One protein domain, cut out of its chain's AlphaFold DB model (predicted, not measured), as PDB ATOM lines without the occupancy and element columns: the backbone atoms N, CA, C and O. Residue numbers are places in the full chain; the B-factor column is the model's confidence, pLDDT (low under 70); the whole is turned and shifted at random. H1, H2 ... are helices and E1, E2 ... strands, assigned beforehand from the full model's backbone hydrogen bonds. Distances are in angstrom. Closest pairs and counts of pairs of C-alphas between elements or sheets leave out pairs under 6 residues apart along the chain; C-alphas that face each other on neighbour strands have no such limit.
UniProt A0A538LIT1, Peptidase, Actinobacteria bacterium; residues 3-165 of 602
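What this domain is: This is residues 3 to 165 of the 602 residues of the protein "Peptidase" of Actinobacteria bacterium (UniProt A0A538LIT1). What is seen first? A twisted sheet of six strands makes the body, and the hairpin E7 and E8 covers part of one face near E4 and E5, a sandwich only partly face to face. The small hairpin E2 and E3 lies away on the other side, and the long stretch of residues 95 to 138, with no named element, starts beside the large sheet after E9 and loops out toward one end of the longest axis, with H1 after it on that same side. What is it built of? The printed part has 163 residues, with E1 to E9, H1, E10 and H2 in that order; the class is mixed, helices and strands, with 67 residues in named elements, under half. The large sheet runs E6, E5, E4, E1, E9, E10, all antiparallel. How large is it? It is compact, with a radius of gyration of the C-alphas of 16.0 A and spans of 46 by 36 by 35 A.

How they stand to each other: How is the large sheet joined? From edge strand E6, residues 51 to 54, it runs through E5, 41 to 46, E4, 33 to 38, E1, 3 to 9, and E9, 85 to 94, to edge strand E10, 155 to 158. E4, E5 and E6 form a meander, each strand the antiparallel neighbour of the one before, with N 43 and O 36 at 2.8 A and N 44 and O 53 at 2.9 A. Within hydrogen-bond range too are N 6 and O 35 of E1 and E4, 2.9 A, N 5 and O 91 of E1 and E9, 2.8 A, and N 88 and O 155 of E9 and E10, 2.8 A. What faces it? The hairpin E7, 61 to 65, and E8, 70 to 74, has N 72 and O 63 at 2.8 A; it makes a sandwich, two sheets face to face, with the large sheet, their strands at 41 degrees. The closest C-alphas of E5 and E7 are those of Ala 42 and His 62, 6.2 A apart. Where is the rest? The hairpin E2, 17 to 19, and E3, 27 to 29, has N 18 and O 28 at 2.9 A; E3 is only just apart from E1, closest 8.4 A. H1, 139 to 147, is not on the large sheet; H2, 159 to 163, is only just not on it, with 4 pairs of C-alphas within 10 A. In both helices every O i to N i+4 pair is within hydrogen-bond range.

Where its parts are: Which elements are long? E9 measures 29.6 A from first to last C-alpha, E1 20.0 A and H1 12.4 A. Where are the anchors? E1 begins with C-alpha 3 at (104.201, -59.628, 47.099), and H2 ends with C-alpha 163 at (123.341, -52.973, 30.137).

The domain as a whole: How far does it reach? The two C-alphas farthest apart, those of Gly 59 and His 132, are 48.5 A apart. Is it unbroken and sure? The printed part has no cut, and the link E9 to H1, 44 residues, is long. Mean pLDDT of the printed part is 90.9, with residues 12 to 13 under 70.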
ATOM      1  N   ILE A   3     104.412 -60.303  48.387       95.38
ATOM      2  CA  ILE A   3     104.201 -59.628  47.099       95.38
ATOM      3  C   ILE A   3     105.027 -58.344  47.050       95.38
ATOM      4  O   ILE A   3     105.247 -57.693  48.074       95.38
ATOM      5  N   ALA A   4     105.466 -57.975  45.854       96.81
ATOM      6  CA  ALA A   4     106.144 -56.722  45.576       96.81
ATOM      7  C   ALA A   4     105.592 -56.083  44.297       96.81
ATOM      8  O   ALA A   4     105.189 -56.781  43.364       96.81
ATOM      9  N   ALA A   5     105.582 -54.754  44.249       97.06
ATOM     10  CA  ALA A   5     105.188 -53.985  43.079       97.06
ATOM     11  C   ALA A   5     106.241 -52.933  42.739       97.06
ATOM     12  O   ALA A   5     106.527 -52.057  43.554       97.06
ATOM     13  N   TRP A   6     106.781 -53.013  41.524       96.19
ATOM     14  CA  TRP A   6     107.672 -52.009  40.953       96.19
ATOM     15  C   TRP A   6     106.860 -51.044  40.101       96.19
ATOM     16  O   TRP A   6     106.302 -51.445  39.080       96.19
ATOM     17  N   ALA A   7     106.815 -49.782  40.503       95.56
ATOM     18  CA  ALA A   7     106.256 -48.704  39.704       95.56
ATOM     19  C   ALA A   7     107.360 -48.085  38.844       95.56
ATOM     20  O   ALA A   7     108.423 -47.719  39.347       95.56
ATOM     21  N   LEU A   8     107.110 -48.008  37.540       94.31
ATOM     22  CA  LEU A   8     108.085 -47.648  36.517       94.31
ATOM     23  C   LEU A   8     107.604 -46.387  35.793       94.31
ATOM     24  O   LEU A   8     106.550 -46.402  35.152       94.31
ATOM     25  N   GLY A   9     108.375 -45.311  35.920       91.31
ATOM     26  CA  GLY A   9     108.217 -44.066  35.171       91.31
ATOM     27  C   GLY A   9     109.234 -43.992  34.040       91.31
ATOM     28  O   GLY A   9     110.439 -43.965  34.308       91.31
ATOM     29  N   VAL A  10     108.760 -43.972  32.794       84.12
ATOM     30  CA  VAL A  10     109.596 -43.947  31.580       84.12
ATOM     31  C   VAL A  10     109.802 -42.531  31.036       84.12
ATOM     32  O   VAL A  10     110.748 -42.308  30.283       84.12
ATOM     33  N   ASP A  11     108.951 -41.575  31.431       78.75
ATOM     34  CA  ASP A  11     109.109 -40.144  31.146       78.75
ATOM     35  C   ASP A  11     109.499 -39.374  32.427       78.75
ATOM     36  O   ASP A  11     108.643 -39.115  33.278       78.75
ATOM     37  N   PRO A  12     110.771 -38.955  32.575       65.25
ATOM     38  CA  PRO A  12     111.239 -38.206  33.742       65.25
ATOM     39  C   PRO A  12     110.564 -36.839  33.937       65.25
ATOM     40  O   PRO A  12     110.649 -36.272  35.025       65.25
ATOM     41  N   GLY A  13     109.940 -36.272  32.897       66.38
ATOM     42  CA  GLY A  13     109.256 -34.976  32.960       66.38
ATOM     43  C   GLY A  13     107.804 -35.060  33.439       66.38
ATOM     44  O   GLY A  13     107.166 -34.028  33.672       66.38
ATOM     45  N   ARG A  14     107.270 -36.274  33.580       73.88
ATOM     46  CA  ARG A  14     105.880 -36.531  33.939       73.88
ATOM     47  C   ARG A  14     105.678 -36.402  35.454       73.88
ATOM     48  O   ARG A  14     106.390 -37.014  36.243       73.88
ATOM     49  N   THR A  15     104.702 -35.592  35.867       75.00
ATOM     50  CA  THR A  15     104.476 -35.227  37.285       75.00
ATOM     51  C   THR A  15     103.061 -35.510  37.785       75.00
ATOM     52  O   THR A  15     102.771 -35.273  38.956       75.00
ATOM     53  N   ASP A  16     102.167 -36.024  36.938       84.69
ATOM     54  CA  ASP A  16     100.839 -36.444  37.376       84.69
ATOM     55  C   ASP A  16     100.932 -37.631  38.333       84.69
ATOM     56  O   ASP A  16     101.716 -38.563  38.143       84.69
ATOM     57  N   VAL A  17     100.128 -37.549  39.389       82.44
ATOM     58  CA  VAL A  17     100.040 -38.559  40.437       82.44
ATOM     59  C   VAL A  17      99.051 -39.632  40.006       82.44
ATOM     60  O   VAL A  17      97.880 -39.337  39.761       82.44
ATOM     61  N   THR A  18      99.525 -40.876  39.960       87.19
ATOM     62  CA  THR A  18      98.750 -42.034  39.511       87.19
ATOM     63  C   THR A  18      98.643 -43.057  40.636       87.19
ATOM     64  O   THR A  18      99.638 -43.400  41.278       87.19
ATOM     65  N   GLU A  19      97.433 -43.567  40.858       92.62
ATOM     66  CA  GLU A  19      97.182 -44.723  41.724       92.62
ATOM     67  C   GLU A  19      97.862 -45.968  41.147       92.62
ATOM     68  O   GLU A  19      97.691 -46.281  39.966       92.62
ATOM     69  N   TRP A  20      98.606 -46.715  41.965       91.62
ATOM     70  CA  TRP A  20      99.291 -47.922  41.483       91.62
ATOM     71  C   TRP A  20      98.290 -49.050  41.176       91.62
ATOM     72  O   TRP A  20      98.550 -49.917  40.345       91.62
ATOM     73  N   GLY A  21      97.109 -49.042  41.802       89.62
ATOM     74  CA  GLY A  21      96.122 -50.112  41.655       89.62
ATOM     75  C   GLY A  21      96.559 -51.399  42.365       89.62
ATOM     76  O   GLY A  21      97.249 -51.349  43.383       89.62
ATOM     77  N   ALA A  22      96.109 -52.561  41.873       90.56
ATOM     78  CA  ALA A  22      96.413 -53.895  42.427       90.56
ATOM     79  C   ALA A  22      96.164 -54.050  43.946       90.56
ATOM     80  O   ALA A  22      96.819 -54.853  44.606       90.56
ATOM     81  N   GLY A  23      95.229 -53.272  44.504       91.31
ATOM     82  CA  GLY A  23      94.902 -53.286  45.934       91.31
ATOM     83  C   GLY A  23      95.937 -52.616  46.844       91.31
ATOM     84  O   GLY A  23      95.790 -52.700  48.057       91.31
ATOM     85  N   THR A  24      96.963 -51.955  46.293       93.88
ATOM     86  CA  THR A  24      98.046 -51.333  47.079       93.88
ATOM     87  C   THR A  24      97.560 -50.190  47.972       93.88
ATOM     88  O   THR A  24      98.001 -50.087  49.110       93.88
ATOM     89  N   GLY A  25      96.637 -49.357  47.477       92.31
ATOM     90  CA  GLY A  25      96.138 -48.179  48.195       92.31
ATOM     91  C   GLY A  25      97.132 -47.014  48.255       92.31
ATOM     92  O   GLY A  25      96.986 -46.157  49.119       92.31
ATOM     93  N   ILE A  26      98.142 -46.997  47.376       95.19
ATOM     94  CA  ILE A  26      99.131 -45.916  47.269       95.19
ATOM     95  C   ILE A  26      99.191 -45.336  45.853       95.19
ATOM     96  O   ILE A  26      98.888 -46.002  44.856       95.19
ATOM     97  N   ARG A  27      99.683 -44.101  45.774       95.25
ATOM     98  CA  ARG A  27      99.901 -43.340  44.543       95.25
ATOM     99  C   ARG A  27     101.297 -42.736  44.496       95.25
ATOM    100  O   ARG A  27     101.938 -42.538  45.527       95.25
ATOM    101  N   ALA A  28     101.769 -42.436  43.290       94.19
ATOM    102  CA  ALA A  28     103.004 -41.683  43.096       94.19
ATOM    103  C   ALA A  28     102.989 -40.883  41.790       94.19
ATOM    104  O   ALA A  28     102.315 -41.257  40.829       94.19
ATOM    105  N   ALA A  29     103.771 -39.807  41.747       90.94
ATOM    106  CA  ALA A  29     103.990 -38.995  40.558       90.94
ATOM    107  C   ALA A  29     104.829 -39.723  39.494       90.94
ATOM    108  O   ALA A  29     105.854 -40.341  39.805       90.94
ATOM    109  N   GLY A  30     104.417 -39.596  38.228       89.56
ATOM    110  CA  GLY A  30     105.196 -40.040  37.070       89.56
ATOM    111  C   GLY A  30     105.331 -41.559  36.974       89.56
ATOM    112  O   GLY A  30     106.441 -42.067  36.831       89.56
ATOM    113  N   VAL A  31     104.221 -42.291  37.110       92.19
ATOM    114  CA  VAL A  31     104.190 -43.756  36.959       92.19
ATOM    115  C   VAL A  31     103.382 -44.144  35.726       92.19
ATOM    116  O   VAL A  31     102.211 -43.781  35.604       92.19
ATOM    117  N   ASP A  32     104.001 -44.928  34.844       91.25
ATOM    118  CA  ASP A  32     103.399 -45.416  33.601       91.25
ATOM    119  C   ASP A  32     102.974 -46.884  33.720       91.25
ATOM    120  O   ASP A  32     101.877 -47.272  33.303       91.25
ATOM    121  N   HIS A  33     103.836 -47.698  34.334       93.94
ATOM    122  CA  HIS A  33     103.645 -49.138  34.449       93.94
ATOM    123  C   HIS A  33     103.840 -49.639  35.878       93.94
ATOM    124  O   HIS A  33     104.665 -49.118  36.627       93.94
ATOM    125  N   LEU A  34     103.129 -50.713  36.220       95.81
ATOM    126  CA  LEU A  34     103.332 -51.472  37.448       95.81
ATOM    127  C   LEU A  34     103.710 -52.916  37.114       95.81
ATOM    128  O   LEU A  34     102.967 -53.615  36.426       95.81
ATOM    129  N   LEU A  35     104.842 -53.385  37.627       96.50
ATOM    130  CA  LEU A  35     105.210 -54.796  37.629       96.50
ATOM    131  C   LEU A  35     104.891 -55.381  39.006       96.50
ATOM    132  O   LEU A  35     105.581 -55.087  39.975       96.50
ATOM    133  N   VAL A  36     103.859 -56.216  39.086       97.12
ATOM    134  CA  VAL A  36     103.436 -56.903  40.315       97.12
ATOM    135  C   VAL A  36     104.008 -58.316  40.319       97.12
ATOM    136  O   VAL A  36     103.853 -59.027  39.325       97.12
ATOM    137  N   VAL A  37     104.648 -58.741  41.408       97.25
ATOM    138  CA  VAL A  37     105.319 -60.045  41.526       97.25
ATOM    139  C   VAL A  37     105.007 -60.683  42.872       97.25
ATOM    140  O   VAL A  37     105.165 -60.052  43.914       97.25
ATOM    141  N   SER A  38     104.609 -61.949  42.856       95.75
ATOM    142  CA  SER A  38     104.385 -62.770  44.044       95.75
ATOM    143  C   SER A  38     104.830 -64.209  43.788       95.75
ATOM    144  O   SER A  38     105.182 -64.574  42.670       95.75
ATOM    145  N   GLY A  39     104.747 -65.074  44.799       91.62
ATOM    146  CA  GLY A  39     105.074 -66.492  44.627       91.62
ATOM    147  C   GLY A  39     104.189 -67.249  43.627       91.62
ATOM    148  O   GLY A  39     104.604 -68.304  43.150       91.62
ATOM    149  N   THR A  40     103.010 -66.732  43.260       93.19
ATOM    150  CA  THR A  40     102.122 -67.387  42.282       93.19
ATOM    151  C   THR A  40     102.292 -66.859  40.861       93.19
ATOM    152  O   THR A  40     101.888 -67.536  39.914       93.19
ATOM    153  N   GLY A  41     102.904 -65.688  40.667       95.44
ATOM    154  CA  GLY A  41     103.024 -65.111  39.334       95.44
ATOM    155  C   GLY A  41     103.621 -63.712  39.282       95.44
ATOM    156  O   GLY A  41     103.967 -63.101  40.288       95.44
ATOM    157  N   ALA A  42     103.714 -63.203  38.054       97.06
ATOM    158  CA  ALA A  42     104.100 -61.831  37.776       97.06
ATOM    159  C   ALA A  42     103.194 -61.233  36.691       97.06
ATOM    160  O   ALA A  42     102.836 -61.913  35.716       97.06
ATOM    161  N   TRP A  43     102.860 -59.952  36.835       96.94
ATOM    162  CA  TRP A  43     101.958 -59.219  35.949       96.94
ATOM    163  C   TRP A  43     102.508 -57.835  35.635       96.94
ATOM    164  O   TRP A  43     102.957 -57.134  36.536       96.94
ATOM    165  N   LEU A  44     102.416 -57.433  34.371       96.38
ATOM    166  CA  LEU A  44     102.668 -56.065  33.936       96.38
ATOM    167  C   LEU A  44     101.324 -55.359  33.740       96.38
ATOM    168  O   LEU A  44     100.438 -55.894  33.068       96.38
ATOM    169  N   VAL A  45     101.182 -54.182  34.337       95.06
ATOM    170  CA  VAL A  45      99.997 -53.327  34.246       95.06
ATOM    171  C   VAL A  45     100.397 -52.000  33.616       95.06
ATOM    172  O   VAL A  45     101.340 -51.362  34.073       95.06
ATOM    173  N   GLU A  46      99.686 -51.575  32.579       92.62
ATOM    174  CA  GLU A  46      99.770 -50.221  32.028       92.62
ATOM    175  C   GLU A  46      98.708 -49.350  32.703       92.62
ATOM    176  O   GLU A  46      97.509 -49.581  32.532       92.62
ATOM    177  N   LEU A  47      99.125 -48.358  33.495       90.69
ATOM    178  CA  LEU A  47      98.199 -47.625  34.368       90.69
ATOM    179  C   LEU A  47      97.234 -46.723  33.590       90.69
ATOM    180  O   LEU A  47      96.095 -46.541  34.010       90.69
ATOM    181  N   ALA A  48      97.649 -46.207  32.429       87.25
ATOM    182  CA  ALA A  48      96.808 -45.350  31.594       87.25
ATOM    183  C   ALA A  48      95.589 -46.086  31.008       87.25
ATOM    184  O   ALA A  48      94.528 -45.488  30.828       87.25
ATOM    185  N   THR A  49      95.735 -47.378  30.698       88.69
ATOM    186  CA  THR A  49      94.692 -48.197  30.059       88.69
ATOM    187  C   THR A  49      94.046 -49.190  31.025       88.69
ATOM    188  O   THR A  49      92.973 -49.720  30.734       88.69
ATOM    189  N   GLY A  50      94.699 -49.476  32.155       87.31
ATOM    190  CA  GLY A  50      94.351 -50.576  33.053       87.31
ATOM    191  C   GLY A  50      94.640 -51.958  32.456       87.31
ATOM    192  O   GLY A  50      94.230 -52.968  33.032       87.31
ATOM    193  N   ASN A  51      95.316 -52.032  31.301       91.69
ATOM    194  CA  ASN A  51      95.635 -53.298  30.655       91.69
ATOM    195  C   ASN A  51      96.626 -54.083  31.515       91.69
ATOM    196  O   ASN A  51      97.725 -53.614  31.814       91.69
ATOM    197  N   ARG A  52      96.234 -55.300  31.889       94.62
ATOM    198  CA  ARG A  52      97.006 -56.194  32.743       94.62
ATOM    199  C   ARG A  52      97.302 -57.491  32.012       94.62
ATOM    200  O   ARG A  52      96.390 -58.205  31.602       94.62
ATOM    201  N   GLN A  53      98.580 -57.846  31.932       95.56
ATOM    202  CA  GLN A  53      99.036 -59.056  31.255       95.56
ATOM    203  C   GLN A  53      99.976 -59.858  32.148       95.56
ATOM    204  O   GLN A  53     100.790 -59.309  32.887       95.56
ATOM    205  N   THR A  54      99.879 -61.184  32.079       96.56
ATOM    206  CA  THR A  54     100.846 -62.059  32.757       96.56
ATOM    207  C   THR A  54     102.197 -61.968  32.051       96.56
ATOM    208  O   THR A  54     102.246 -61.903  30.817       96.56
ATOM    209  N   ILE A  55     103.300 -62.045  32.796       96.50
ATOM    210  CA  ILE A  55     104.637 -62.047  32.183       96.50
ATOM    211  C   ILE A  55     104.806 -63.214  31.198       96.50
ATOM    212  O   ILE A  55     105.406 -63.041  30.140       96.50
ATOM    213  N   ALA A  56     104.195 -64.370  31.476       94.88
ATOM    214  CA  ALA A  56     104.177 -65.505  30.554       94.88
ATOM    215  C   ALA A  56     103.488 -65.175  29.216       94.88
ATOM    216  O   ALA A  56     104.025 -65.492  28.156       94.88
ATOM    217  N   SER A  57     102.339 -64.483  29.237       96.12
ATOM    218  CA  SER A  57     101.630 -64.079  28.008       96.12
ATOM    219  C   SER A  57     102.402 -63.073  27.151       96.12
ATOM    220  O   SER A  57     102.162 -62.984  25.951       96.12
ATOM    221  N   LEU A  58     103.358 -62.358  27.750       95.56
ATOM    222  CA  LEU A  58     104.262 -61.443  27.054       95.56
ATOM    223  C   LEU A  58     105.497 -62.156  26.472       95.56
ATOM    224  O   LEU A  58     106.305 -61.513  25.811       95.56
ATOM    225  N   GLY A  59     105.656 -63.468  26.701       95.06
ATOM    226  CA  GLY A  59     106.836 -64.249  26.310       95.06
ATOM    227  C   GLY A  59     107.971 -64.233  27.344       95.06
ATOM    228  O   GLY A  59     109.107 -64.582  27.021       95.06
ATOM    229  N   GLY A  60     107.689 -63.780  28.566       96.31
ATOM    230  CA  GLY A  60     108.616 -63.776  29.694       96.31
ATOM    231  C   GLY A  60     108.506 -65.014  30.585       96.31
ATOM    232  O   GLY A  60     107.830 -65.986  30.257       96.31
ATOM    233  N   ALA A  61     109.169 -64.968  31.742       96.25
ATOM    234  CA  ALA A  61     109.118 -66.030  32.745       96.25
ATOM    235  C   ALA A  61     109.092 -65.471  34.174       96.25
ATOM    236  O   ALA A  61     109.619 -64.390  34.434       96.25
ATOM    237  N   HIS A  62     108.509 -66.240  35.089       95.62
ATOM    238  CA  HIS A  62     108.531 -66.017  36.531       95.62
ATOM    239  C   HIS A  62     109.002 -67.306  37.207       95.62
ATOM    240  O   HIS A  62     108.504 -68.388  36.888       95.62
ATOM    241  N   HIS A  63     109.969 -67.192  38.110       94.75
ATOM    242  CA  HIS A  63     110.518 -68.303  38.870       94.75
ATOM    243  C   HIS A  63     110.708 -67.894  40.330       94.75
ATOM    244  O   HIS A  63     111.243 -66.823  40.611       94.75
ATOM    245  N   VAL A  64     110.286 -68.765  41.243       93.25
ATOM    246  CA  VAL A  64     110.543 -68.626  42.678       93.25
ATOM    247  C   VAL A  64     111.724 -69.518  43.021       93.25
ATOM    248  O   VAL A  64     111.612 -70.744  42.947       93.25
ATOM    249  N   ASP A  65     112.837 -68.906  43.408       91.62
ATOM    250  CA  ASP A  65     113.987 -69.633  43.928       91.62
ATOM    251  C   ASP A  65     113.871 -69.688  45.453       91.62
ATOM    252  O   ASP A  65     114.178 -68.727  46.160       91.62
ATOM    253  N   LEU A  66     113.390 -70.822  45.964       86.56
ATOM    254  CA  LEU A  66     113.230 -71.038  47.404       86.56
ATOM    255  C   LEU A  66     114.570 -71.176  48.135       86.56
ATOM    256  O   LEU A  66     114.630 -70.882  49.328       86.56
ATOM    257  N   ALA A  67     115.637 -71.595  47.446       85.25
ATOM    258  CA  ALA A  67     116.963 -71.699  48.045       85.25
ATOM    259  C   ALA A  67     117.580 -70.307  48.227       85.25
ATOM    260  O   ALA A  67     118.083 -69.992  49.303       85.25
ATOM    261  N   ALA A  68     117.466 -69.451  47.208       83.94
ATOM    262  CA  ALA A  68     117.895 -68.055  47.273       83.94
ATOM    263  C   ALA A  68     116.879 -67.130  47.967       83.94
ATOM    264  O   ALA A  68     117.176 -65.958  48.181       83.94
ATOM    265  N   ARG A  69     115.681 -67.638  48.300       85.25
ATOM    266  CA  ARG A  69     114.565 -66.888  48.906       85.25
ATOM    267  C   ARG A  69     114.196 -65.647  48.072       85.25
ATOM    268  O   ARG A  69     113.992 -64.564  48.610       85.25
ATOM    269  N   SER A  70     114.140 -65.804  46.747       88.31
ATOM    270  CA  SER A  70     113.999 -64.691  45.799       88.31
ATOM    271  C   SER A  70     112.969 -64.950  44.694       88.31
ATOM    272  O   SER A  70     112.630 -66.092  44.372       88.31
ATOM    273  N   PHE A  71     112.480 -63.859  44.096       91.50
ATOM    274  CA  PHE A  71     111.661 -63.880  42.886       91.50
ATOM    275  C   PHE A  71     112.514 -63.475  41.687       91.50
ATOM    276  O   PHE A  71     113.136 -62.413  41.694       91.50
ATOM    277  N   VAL A  72     112.500 -64.284  40.631       93.00
ATOM    278  CA  VAL A  72     113.186 -63.982  39.374       93.00
ATOM    279  C   VAL A  72     112.147 -63.790  38.281       93.00
ATOM    280  O   VAL A  72     111.419 -64.715  37.914       93.00
ATOM    281  N   VAL A  73     112.093 -62.576  37.734       95.19
ATOM    282  CA  VAL A  73     111.204 -62.219  36.627       95.19
ATOM    283  C   VAL A  73     112.036 -61.865  35.405       95.19
ATOM    284  O   VAL A  73     112.886 -60.979  35.443       95.19
ATOM    285  N   ARG A  74     111.768 -62.545  34.291       94.75
ATOM    286  CA  ARG A  74     112.346 -62.232  32.986       94.75
ATOM    287  C   ARG A  74     111.286 -61.577  32.121       94.75
ATOM    288  O   ARG A  74     110.369 -62.252  31.656       94.75
ATOM    289  N   LEU A  75     111.455 -60.287  31.860       92.50
ATOM    290  CA  LEU A  75     110.581 -59.521  30.983       92.50
ATOM    291  C   LEU A  75     111.208 -59.359  29.584       92.50
ATOM    292  O   LEU A  75     112.379 -58.987  29.479       92.50
ATOM    293  N   PRO A  76     110.473 -59.627  28.491       92.31
ATOM    294  CA  PRO A  76     110.954 -59.343  27.143       92.31
ATOM    295  C   PRO A  76     111.032 -57.838  26.883       92.31
ATOM    296  O   PRO A  76     110.099 -57.109  27.199       92.31
ATOM    297  N   ARG A  77     112.095 -57.379  26.211       90.00
ATOM    298  CA  ARG A  77     112.262 -55.955  25.846       90.00
ATOM    299  C   ARG A  77     111.132 -55.398  24.974       90.00
ATOM    300  O   ARG A  77     110.904 -54.204  24.960       90.00
ATOM    301  N   ALA A  78     110.414 -56.259  24.252       89.31
ATOM    302  CA  ALA A  78     109.249 -55.842  23.475       89.31
ATOM    303  C   ALA A  78     108.043 -55.442  24.351       89.31
ATOM    304  O   ALA A  78     107.143 -54.779  23.852       89.31
ATOM    305  N   ALA A  79     108.007 -55.862  25.623       88.88
ATOM    306  CA  ALA A  79     106.944 -55.511  26.566       88.88
ATOM    307  C   ALA A  79     107.215 -54.189  27.297       88.88
ATOM    308  O   ALA A  79     106.283 -53.453  27.595       88.88
ATOM    309  N   LEU A  80     108.486 -53.901  27.576       86.31
ATOM    310  CA  LEU A  80     108.965 -52.633  28.111       86.31
ATOM    311  C   LEU A  80     110.330 -52.358  27.477       86.31
ATOM    312  O   LEU A  80     111.246 -53.151  27.696       86.31
ATOM    313  N   ASP A  81     110.450 -51.287  26.687       87.44
ATOM    314  CA  ASP A  81     111.691 -50.911  25.993       87.44
ATOM    315  C   ASP A  81     112.614 -50.124  26.945       87.44
ATOM    316  O   ASP A  81     112.416 -48.921  27.136       87.44
ATOM    317  N   PRO A  82     113.595 -50.775  27.602       88.31
ATOM    318  CA  PRO A  82     114.350 -50.187  28.697       88.31
ATOM    319  C   PRO A  82     115.487 -49.334  28.140       88.31
ATOM    320  O   PRO A  82     116.627 -49.786  28.005       88.31
ATOM    321  N   THR A  83     115.154 -48.104  27.759       89.50
ATOM    322  CA  THR A  83     116.096 -47.116  27.230       89.50
ATOM    323  C   THR A  83     116.078 -45.842  28.065       89.50
ATOM    324  O   THR A  83     115.100 -45.535  28.745       89.50
ATOM    325  N   GLY A  84     117.193 -45.108  28.024       91.12
ATOM    326  CA  GLY A  84     117.357 -43.875  28.787       91.12
ATOM    327  C   GLY A  84     117.312 -44.105  30.296       91.12
ATOM    328  O   GLY A  84     117.826 -45.103  30.809       91.12
ATOM    329  N   THR A  85     116.700 -43.151  30.989       93.31
ATOM    330  CA  THR A  85     116.641 -43.095  32.445       93.31
ATOM    331  C   THR A  85     115.208 -43.263  32.914       93.31
ATOM    332  O   THR A  85     114.322 -42.554  32.440       93.31
ATOM    333  N   TRP A  86     114.980 -44.177  33.854       93.50
ATOM    334  CA  TRP A  86     113.670 -44.403  34.459       93.50
ATOM    335  C   TRP A  86     113.649 -43.978  35.919       93.50
ATOM    336  O   TRP A  86     114.655 -44.082  36.620       93.50
ATOM    337  N   THR A  87     112.470 -43.577  36.387       94.12
ATOM    338  CA  THR A  87     112.182 -43.441  37.817       94.12
ATOM    339  C   THR A  87     111.523 -44.728  38.294       94.12
ATOM    340  O   THR A  87     110.435 -45.077  37.841       94.12
ATOM    341  N   VAL A  88     112.178 -45.455  39.193       94.75
ATOM    342  CA  VAL A  88     111.703 -46.735  39.726       94.75
ATOM    343  C   VAL A  88     111.306 -46.562  41.182       94.75
ATOM    344  O   VAL A  88     112.051 -46.002  41.982       94.75
ATOM    345  N   ARG A  89     110.137 -47.077  41.545       96.00
ATOM    346  CA  ARG A  89     109.658 -47.162  42.928       96.00
ATOM    347  C   ARG A  89     109.290 -48.597  43.244       96.00
ATOM    348  O   ARG A  89     108.999 -49.370  42.334       96.00
ATOM    349  N   LEU A  90     109.317 -48.959  44.518       97.19
ATOM    350  CA  LEU A  90     109.025 -50.320  44.942       97.19
ATOM    351  C   LEU A  90     108.266 -50.311  46.267       97.19
ATOM    352  O   LEU A  90     108.640 -49.603  47.199       97.19
ATOM    353  N   ALA A  91     107.214 -51.117  46.330       97.00
ATOM    354  CA  ALA A  91     106.448 -51.399  47.535       97.00
ATOM    355  C   ALA A  91     106.353 -52.912  47.754       97.00
ATOM    356  O   ALA A  91     106.279 -53.673  46.787       97.00
ATOM    357  N   ALA A  92     106.324 -53.351  49.011       95.81
ATOM    358  CA  ALA A  92     106.132 -54.752  49.381       95.81
ATOM    359  C   ALA A  92     105.042 -54.920  50.444       95.81
ATOM    360  O   ALA A  92     104.762 -54.011  51.225       95.81
ATOM    361  N   GLY A  93     104.429 -56.101  50.463       94.25
ATOM    362  CA  GLY A  93     103.368 -56.449  51.400       94.25
ATOM    363  C   GLY A  93     102.996 -57.925  51.326       94.25
ATOM    364  O   GLY A  93     103.801 -58.773  50.920       94.25
ATOM    365  N   LEU A  94     101.753 -58.228  51.693       93.12
ATOM    366  CA  LEU A  94     101.178 -59.564  51.579       93.12
ATOM    367  C   LEU A  94     100.292 -59.671  50.343       93.12
ATOM    368  O   LEU A  94      99.542 -58.760  50.015       93.12
ATOM    369  N   ALA A  95     100.395 -60.795  49.647       95.06
ATOM    370  CA  ALA A  95      99.572 -61.098  48.490       95.06
ATOM    371  C   ALA A  95      98.173 -61.564  48.920       95.06
ATOM    372  O   ALA A  95      98.045 -62.255  49.933       95.06
ATOM    373  N   THR A  96      97.159 -61.270  48.106       94.75
ATOM    374  CA  THR A  96      95.845 -61.934  48.154       94.75
ATOM    375  C   THR A  96      95.982 -63.452  47.976       94.75
ATOM    376  O   THR A  96      97.023 -63.942  47.532       94.75
ATOM    377  N   ASP A  97      94.922 -64.219  48.241       91.88
ATOM    378  CA  ASP A  97      94.923 -65.681  48.047       91.88
ATOM    379  C   ASP A  97      95.227 -66.100  46.598       91.88
ATOM    380  O   ASP A  97      95.859 -67.125  46.343       91.88
ATOM    381  N   THR A  98      94.813 -65.282  45.629       91.44
ATOM    382  CA  THR A  98      95.137 -65.434  44.201       91.44
ATOM    383  C   THR A  98      96.579 -65.022  43.877       91.44
ATOM    384  O   THR A  98      97.132 -65.407  42.843       91.44
ATOM    385  N   GLY A  99      97.208 -64.259  44.772       92.44
ATOM    386  CA  GLY A  99      98.573 -63.753  44.689       92.44
ATOM    387  C   GLY A  99      98.769 -62.625  43.685       92.44
ATOM    388  O   GLY A  99      99.898 -62.276  43.353       92.44
ATOM    389  N   ASP A 100      97.676 -62.075  43.177       92.00
ATOM    390  CA  ASP A 100      97.652 -61.179  42.033       92.00
ATOM    391  C   ASP A 100      97.362 -59.720  42.452       92.00
ATOM    392  O   ASP A 100      97.245 -58.838  41.603       92.00
ATOM    393  N   GLY A 101      97.297 -59.448  43.752       94.69
ATOM    394  CA  GLY A 101      97.174 -58.115  44.331       94.69
ATOM    395  C   GLY A 101      97.636 -58.098  45.784       94.69
ATOM    396  O   GLY A 101      97.950 -59.144  46.355       94.69
ATOM    397  N   PHE A 102      97.692 -56.908  46.371       95.62
ATOM    398  CA  PHE A 102      98.013 -56.716  47.781       95.62
ATOM    399  C   PHE A 102      96.767 -57.010  48.618       95.62
ATOM    400  O   PHE A 102      95.687 -56.483  48.347       95.62
ATOM    401  N   ALA A 103      96.913 -57.894  49.601       93.31
ATOM    402  CA  ALA A 103      95.874 -58.199  50.571       93.31
ATOM    403  C   ALA A 103      95.689 -57.015  51.519       93.31
ATOM    404  O   ALA A 103      96.674 -56.427  51.965       93.31
ATOM    405  N   SER A 104      94.435 -56.700  51.843       87.31
ATOM    406  CA  SER A 104      94.126 -55.683  52.845       87.31
ATOM    407  C   SER A 104      94.788 -56.028  54.171       87.31
ATOM    408  O   SER A 104      94.713 -57.175  54.615       87.31
ATOM    409  N   VAL A 105      95.375 -55.019  54.803       79.25
ATOM    410  CA  VAL A 105      95.750 -55.082  56.212       79.25
ATOM    411  C   VAL A 105      94.543 -54.718  57.064       79.25
ATOM    412  O   VAL A 105      93.835 -53.758  56.760       79.25
ATOM    413  N   ASP A 106      94.268 -55.516  58.087       77.12
ATOM    414  CA  ASP A 106      93.136 -55.326  58.992       77.12
ATOM    415  C   ASP A 106      93.596 -54.972  60.415       77.12
ATOM    416  O   ASP A 106      94.790 -54.907  60.721       77.12
ATOM    417  N   GLU A 107      92.629 -54.692  61.292       74.50
ATOM    418  CA  GLU A 107      92.897 -54.372  62.698       74.50
ATOM    419  C   GLU A 107      93.575 -55.540  63.437       74.50
ATOM    420  O   GLU A 107      94.368 -55.296  64.350       74.50
ATOM    421  N   ASP A 108      93.339 -56.789  63.011       74.88
ATOM    422  CA  ASP A 108      94.001 -57.982  63.561       74.88
ATOM    423  C   ASP A 108      95.511 -57.991  63.246       74.88
ATOM    424  O   ASP A 108      96.299 -58.619  63.954       74.88
ATOM    425  N   GLN A 109      95.928 -57.245  62.220       72.81
ATOM    426  CA  GLN A 109      97.321 -56.972  61.857       72.81
ATOM    427  C   GLN A 109      97.814 -55.606  62.365       72.81
ATOM    428  O   GLN A 109      98.864 -55.131  61.933       72.81
ATOM    429  N   HIS A 110      97.076 -54.981  63.288       75.25
ATOM    430  CA  HIS A 110      97.362 -53.668  63.876       75.25
ATOM    431  C   HIS A 110      97.350 -52.494  62.885       75.25
ATOM    432  O   HIS A 110      97.935 -51.445  63.168       75.25
ATOM    433  N   ALA A 111      96.680 -52.633  61.739       78.50
ATOM    434  CA  ALA A 111      96.532 -51.526  60.804       78.50
ATOM    435  C   ALA A 111      95.516 -50.488  61.299       78.50
ATOM    436  O   ALA A 111      94.489 -50.821  61.895       78.50
ATOM    437  N   LEU A 112      95.786 -49.214  61.012       79.75
ATOM    438  CA  LEU A 112      94.833 -48.133  61.246       79.75
ATOM    439  C   LEU A 112      93.736 -48.131  60.166       79.75
ATOM    440  O   LEU A 112      93.991 -48.508  59.018       79.75
ATOM    441  N   PRO A 113      92.517 -47.646  60.477       79.38
ATOM    442  CA  PRO A 113      91.462 -47.512  59.480       79.38
ATOM    443  C   PRO A 113      91.912 -46.686  58.266       79.38
ATOM    444  O   PRO A 113      92.320 -45.535  58.406       79.38
ATOM    445  N   GLY A 114      91.797 -47.265  57.068       78.12
ATOM    446  CA  GLY A 114      92.172 -46.607  55.811       78.12
ATOM    447  C   GLY A 114      93.661 -46.676  55.461       78.12
ATOM    448  O   GLY A 114      94.060 -46.078  54.466       78.12
ATOM    449  N   GLN A 115      94.469 -47.406  56.235       85.31
ATOM    450  CA  GLN A 115      95.875 -47.628  55.915       85.31
ATOM    451  C   GLN A 115      96.028 -48.437  54.609       85.31
ATOM    452  O   GLN A 115      95.271 -49.388  54.385       85.31
ATOM    453  N   PRO A 116      96.994 -48.091  53.735       91.62
ATOM    454  CA  PRO A 116      97.266 -48.862  52.527       91.62
ATOM    455  C   PRO A 116      97.695 -50.301  52.827       91.62
ATOM    456  O   PRO A 116      98.306 -50.585  53.854       91.62
ATOM    457  N   SER A 117      97.483 -51.201  51.868       92.12
ATOM    458  CA  SER A 117      97.842 -52.629  51.939       92.12
ATOM    459  C   SER A 117      99.354 -52.904  51.830       92.12
ATOM    460  O   SER A 117      99.777 -53.998  51.453       92.12
ATOM    461  N   VAL A 118     100.191 -51.900  52.090       92.88
ATOM    462  CA  VAL A 118     101.640 -51.903  51.870       92.88
ATOM    463  C   VAL A 118     102.360 -51.868  53.213       92.88
ATOM    464  O   VAL A 118     102.047 -51.052  54.072       92.88
ATOM    465  N   TYR A 119     103.357 -52.739  53.366       90.50
ATOM    466  CA  TYR A 119     104.141 -52.890  54.595       90.50
ATOM    467  C   TYR A 119     105.448 -52.092  54.543       90.50
ATOM    468  O   TYR A 119     105.952 -51.650  55.570       90.50
ATOM    469  N   ASN A 120     106.036 -51.940  53.353       92.94
ATOM    470  CA  ASN A 120     107.312 -51.253  53.179       92.94
ATOM    471  C   ASN A 120     107.380 -50.581  51.806       92.94
ATOM    472  O   ASN A 120     106.984 -51.180  50.802       92.94
ATOM    473  N   VAL A 121     107.924 -49.368  51.767       95.12
ATOM    474  CA  VAL A 121     108.268 -48.635  50.544       95.12
ATOM    475  C   VAL A 121     109.782 -48.464  50.483       95.12
ATOM    476  O   VAL A 121     110.452 -48.187  51.476       95.12
ATOM    477  N   PHE A 122     110.348 -48.696  49.309       94.62
ATOM    478  CA  PHE A 122     111.791 -48.803  49.114       94.62
ATOM    479  C   PHE A 122     112.375 -47.514  48.535       94.62
ATOM    480  O   PHE A 122     111.647 -46.601  48.160       94.62
ATOM    481  N   PHE A 123     113.708 -47.475  48.429       93.25
ATOM    482  CA  PHE A 123     114.483 -46.319  47.954       93.25
ATOM    483  C   PHE A 123     114.354 -45.080  48.844       93.25
ATOM    484  O   PHE A 123     114.480 -43.950  48.381       93.25
ATOM    485  N   ARG A 124     114.127 -45.317  50.137       92.44
ATOM    486  CA  ARG A 124     114.279 -44.321  51.193       92.44
ATOM    487  C   ARG A 124     115.761 -44.080  51.443       92.44
ATOM    488  O   ARG A 124     116.543 -45.035  51.459       92.44
ATOM    489  N   THR A 125     116.147 -42.827  51.633       89.31
ATOM    490  CA  THR A 125     117.519 -42.457  51.992       89.31
ATOM    491  C   THR A 125     117.617 -42.113  53.475       89.31
ATOM    492  O   THR A 125     116.635 -41.729  54.107       89.31
ATOM    493  N   TYR A 126     118.824 -42.213  54.036       85.31
ATOM    494  CA  TYR A 126     119.091 -41.803  55.419       85.31
ATOM    495  C   TYR A 126     118.817 -40.303  55.655       85.31
ATOM    496  O   TYR A 126     118.533 -39.901  56.773       85.31
ATOM    497  N   GLU A 127     118.847 -39.476  54.604       88.62
ATOM    498  CA  GLU A 127     118.502 -38.047  54.675       88.62
ATOM    499  C   GLU A 127     116.993 -37.810  54.811       88.62
ATOM    500  O   GLU A 127     116.573 -36.768  55.308       88.62
ATOM    501  N   GLN A 128     116.173 -38.763  54.358       92.25
ATOM    502  CA  GLN A 128     114.714 -38.684  54.454       92.25
ATOM    503  C   GLN A 128     114.193 -39.151  55.815       92.25
ATOM    504  O   GLN A 128     113.099 -38.756  56.208       92.25
ATOM    505  N   GLU A 129     114.957 -39.972  56.532       91.50
ATOM    506  CA  GLU A 129     114.568 -40.565  57.810       91.50
ATOM    507  C   GLU A 129     115.411 -39.948  58.931       91.50
ATOM    508  O   GLU A 129     116.515 -40.400  59.223       91.50
ATOM    509  N   ALA A 130     114.907 -38.885  59.563       90.81
ATOM    510  CA  ALA A 130     115.593 -38.280  60.702       90.81
ATOM    511  C   ALA A 130     115.668 -39.289  61.867       90.81
ATOM    512  O   ALA A 130     114.655 -39.923  62.158       90.81
ATOM    513  N   PRO A 131     116.816 -39.432  62.556       90.00
ATOM    514  CA  PRO A 131     117.001 -40.505  63.532       90.00
ATOM    515  C   PRO A 131     116.329 -40.253  64.885       90.00
ATOM    516  O   PRO A 131     115.966 -41.203  65.571       90.00
ATOM    517  N   HIS A 132     116.135 -38.992  65.279       92.12
ATOM    518  CA  HIS A 132     115.593 -38.657  66.595       92.12
ATOM    519  C   HIS A 132     114.170 -39.209  66.774       92.12
ATOM    520  O   HIS A 132     113.280 -38.937  65.968       92.12
ATOM    521  N   LEU A 133     113.962 -39.982  67.846       92.31
ATOM    522  CA  LEU A 133     112.724 -40.719  68.136       92.31
ATOM    523  C   LEU A 133     112.265 -41.662  66.999       92.31
ATOM    524  O   LEU A 133     111.083 -41.997  66.915       92.31
ATOM    525  N   ASN A 134     113.179 -42.110  66.131       93.25
ATOM    526  CA  ASN A 134     112.889 -42.922  64.948       93.25
ATOM    527  C   ASN A 134     113.690 -44.231  64.957       93.25
ATOM    528  O   ASN A 134     114.611 -44.441  64.169       93.25
ATOM    529  N   PHE A 135     113.316 -45.140  65.853       92.44
ATOM    530  CA  PHE A 135     114.067 -46.372  66.076       92.44
ATOM    531  C   PHE A 135     114.184 -47.222  64.800       92.44
ATOM    532  O   PHE A 135     115.262 -47.720  64.493       92.44
ATOM    533  N   TRP A 136     113.135 -47.353  63.989       90.88
ATOM    534  CA  TRP A 136     113.178 -48.189  62.779       90.88
ATOM    535  C   TRP A 136     113.495 -47.430  61.488       90.88
ATOM    536  O   TRP A 136     113.537 -48.051  60.425       90.88
ATOM    537  N   MET A 137     113.806 -46.131  61.580       91.31
ATOM    538  CA  MET A 137     114.056 -45.268  60.420       91.31
ATOM    539  C   MET A 137     112.903 -45.370  59.410       91.31
ATOM    540  O   MET A 137     113.115 -45.662  58.231       91.31
ATOM    541  N   ASP A 138     111.669 -45.242  59.900       92.69
ATOM    542  CA  ASP A 138     110.437 -45.447  59.136       92.69
ATOM    543  C   ASP A 138     109.365 -44.368  59.343       92.69
ATOM    544  O   ASP A 138     108.269 -44.491  58.795       92.69
ATOM    545  N   GLN A 139     109.660 -43.285  60.068       93.31
ATOM    546  CA  GLN A 139     108.725 -42.171  60.248       93.31
ATOM    547  C   GLN A 139     108.295 -41.531  58.919       93.31
ATOM    548  O   GLN A 139     107.103 -41.280  58.725       93.31
ATOM    549  N   ALA A 140     109.227 -41.271  57.993       94.38
ATOM    550  CA  ALA A 140     108.878 -40.652  56.713       94.38
ATOM    551  C   ALA A 140     108.037 -41.605  55.856       94.38
ATOM    552  O   ALA A 140     107.057 -41.187  55.235       94.38
ATOM    553  N   GLN A 141     108.367 -42.901  55.872       94.06
ATOM    554  CA  GLN A 141     107.504 -43.934  55.301       94.06
ATOM    555  C   GLN A 141     106.104 -43.920  55.919       94.06
ATOM    556  O   GLN A 141     105.119 -43.940  55.185       94.06
ATOM    557  N   ALA A 142     106.002 -43.934  57.247       92.25
ATOM    558  CA  ALA A 142     104.727 -44.003  57.948       92.25
ATOM    559  C   ALA A 142     103.839 -42.798  57.598       92.25
ATOM    560  O   ALA A 142     102.646 -42.966  57.328       92.25
ATOM    561  N   ALA A 143     104.428 -41.601  57.513       92.75
ATOM    562  CA  ALA A 143     103.742 -40.397  57.049       92.75
ATOM    563  C   ALA A 143     103.249 -40.542  55.597       92.75
ATOM    564  O   ALA A 143     102.063 -40.355  55.329       92.75
ATOM    565  N   ALA A 144     104.118 -40.970  54.677       94.12
ATOM    566  CA  ALA A 144     103.765 -41.169  53.270       94.12
ATOM    567  C   ALA A 144     102.663 -42.224  53.067       94.12
ATOM    568  O   ALA A 144     101.754 -42.030  52.261       94.12
ATOM    569  N   LEU A 145     102.705 -43.331  53.816       92.62
ATOM    570  CA  LEU A 145     101.654 -44.353  53.785       92.62
ATOM    571  C   LEU A 145     100.337 -43.824  54.361       92.62
ATOM    572  O   LEU A 145      99.280 -44.137  53.825       92.62
ATOM    573  N   THR A 146     100.381 -42.984  55.396       90.50
ATOM    574  CA  THR A 146      99.180 -42.331  55.944       90.50
ATOM    575  C   THR A 146      98.539 -41.380  54.929       90.50
ATOM    576  O   THR A 146      97.317 -41.317  54.815       90.50
ATOM    577  N   GLU A 147      99.353 -40.658  54.158       91.56
ATOM    578  CA  GLU A 147      98.895 -39.762  53.086       91.56
ATOM    579  C   GLU A 147      98.530 -40.501  51.784       91.56
ATOM    580  O   GLU A 147      97.922 -39.923  50.874       91.56
ATOM    581  N   GLY A 148      98.928 -41.770  51.679       92.12
ATOM    582  CA  GLY A 148      98.826 -42.602  50.483       92.12
ATOM    583  C   GLY A 148      99.774 -42.199  49.351       92.12
ATOM    584  O   GLY A 148      99.746 -42.839  48.305       92.12
ATOM    585  N   ASP A 149     100.603 -41.163  49.508       94.88
ATOM    586  CA  ASP A 149     101.494 -40.641  48.465       94.88
ATOM    587  C   ASP A 149     102.956 -41.001  48.748       94.88
ATOM    588  O   ASP A 149     103.582 -40.489  49.673       94.88
ATOM    589  N   VAL A 150     103.521 -41.870  47.909       95.56
ATOM    590  CA  VAL A 150     104.899 -42.368  48.043       95.56
ATOM    591  C   VAL A 150     105.846 -41.742  47.014       95.56
ATOM    592  O   VAL A 150     106.925 -42.270  46.744       95.56
ATOM    593  N   SER A 151     105.458 -40.615  46.406       93.62
ATOM    594  CA  SER A 151     106.225 -39.953  45.339       93.62
ATOM    595  C   SER A 151     107.669 -39.647  45.724       93.62
ATOM    596  O   SER A 151     108.543 -39.704  44.853       93.62
ATOM    597  N   ALA A 152     107.902 -39.357  47.008       92.88
ATOM    598  CA  ALA A 152     109.197 -38.995  47.574       92.88
ATOM    599  C   ALA A 152     110.237 -40.130  47.550       92.88
ATOM    600  O   ALA A 152     111.431 -39.849  47.641       92.88
ATOM    601  N   PHE A 153     109.818 -41.393  47.415       95.50
ATOM    602  CA  PHE A 153     110.723 -42.544  47.470       95.50
ATOM    603  C   PHE A 153     110.883 -43.159  46.086       95.50
ATOM    604  O   PHE A 153     109.961 -43.778  45.549       95.50
ATOM    605  N   ALA A 154     112.049 -42.951  45.482       94.56
ATOM    606  CA  ALA A 154     112.346 -43.417  44.139       94.56
ATOM    607  C   ALA A 154     113.847 -43.592  43.917       94.56
ATOM    608  O   ALA A 154     114.672 -42.917  44.527       94.56
ATOM    609  N   LEU A 155     114.183 -44.465  42.974       93.38
ATOM    610  CA  LEU A 155     115.519 -44.636  42.436       93.38
ATOM    611  C   LEU A 155     115.517 -44.286  40.952       93.38
ATOM    612  O   LEU A 155     114.719 -44.806  40.173       93.38
ATOM    613  N   THR A 156     116.463 -43.448  40.552       92.75
ATOM    614  CA  THR A 156     116.737 -43.176  39.143       92.75
ATOM    615  C   THR A 156     117.633 -44.276  38.579       92.75
ATOM    616  O   THR A 156     118.727 -44.507  39.092       92.75
ATOM    617  N   VAL A 157     117.186 -44.953  37.523       92.69
ATOM    618  CA  VAL A 157     117.895 -46.076  36.894       92.69
ATOM    619  C   VAL A 157     118.275 -45.721  35.462       92.69
ATOM    620  O   VAL A 157     117.400 -45.477  34.635       92.69
ATOM    621  N   ASP A 158     119.573 -45.732  35.153       93.50
ATOM    622  CA  ASP A 158     120.085 -45.627  33.783       93.50
ATOM    623  C   ASP A 158     120.253 -47.027  33.175       93.50
ATOM    624  O   ASP A 158     121.056 -47.853  33.624       93.50
ATOM    625  N   TRP A 159     119.482 -47.316  32.129       91.44
ATOM    626  CA  TRP A 159     119.504 -48.631  31.490       91.44
ATOM    627  C   TRP A 159     120.769 -48.903  30.681       91.44
ATOM    628  O   TRP A 159     121.107 -50.068  30.460       91.44
ATOM    629  N   SER A 160     121.486 -47.863  30.251       92.50
ATOM    630  CA  SER A 160     122.780 -48.019  29.586       92.50
ATOM    631  C   SER A 160     123.865 -48.460  30.571       92.50
ATOM    632  O   SER A 160     124.697 -49.300  30.218       92.50
ATOM    633  N   ASP A 161     123.798 -47.995  31.821       93.44
ATOM    634  CA  ASP A 161     124.690 -48.430  32.899       93.44
ATOM    635  C   ASP A 161     124.435 -49.890  33.282       93.44
ATOM    636  O   ASP A 161     125.377 -50.689  33.331       93.44
ATOM    637  N   LEU A 162     123.161 -50.269  33.458       90.56
ATOM    638  CA  LEU A 162     122.776 -51.660  33.715       90.56
ATOM    639  C   LEU A 162     123.186 -52.591  32.565       90.56
ATOM    640  O   LEU A 162     123.747 -53.660  32.803       90.56
ATOM    641  N   ALA A 163     122.951 -52.190  31.311       91.38
ATOM    642  CA  ALA A 163     123.341 -52.973  30.137       91.38
ATOM    643  C   ALA A 163     124.866 -53.129  30.002       91.38
ATOM    644  O   ALA A 163     125.331 -54.150  29.495       91.38
ATOM    645  N   ALA A 164     125.635 -52.142  30.462       95.06
ATOM    646  CA  ALA A 164     127.091 -52.200  30.510       95.06
ATOM    647  C   ALA A 164     127.632 -52.973  31.730       95.06
ATOM    648  O   ALA A 164     128.846 -53.133  31.843       95.06
ATOM    649  N   GLY A 165     126.764 -53.449  32.633       95.00
ATOM    650  CA  GLY A 165     127.165 -54.149  33.853       95.00
ATOM    651  C   GLY A 165     127.944 -53.263  34.826       95.00
ATOM    652  O   GLY A 165     128.799 -53.767  35.553       95.00
TER     653      GLY A 165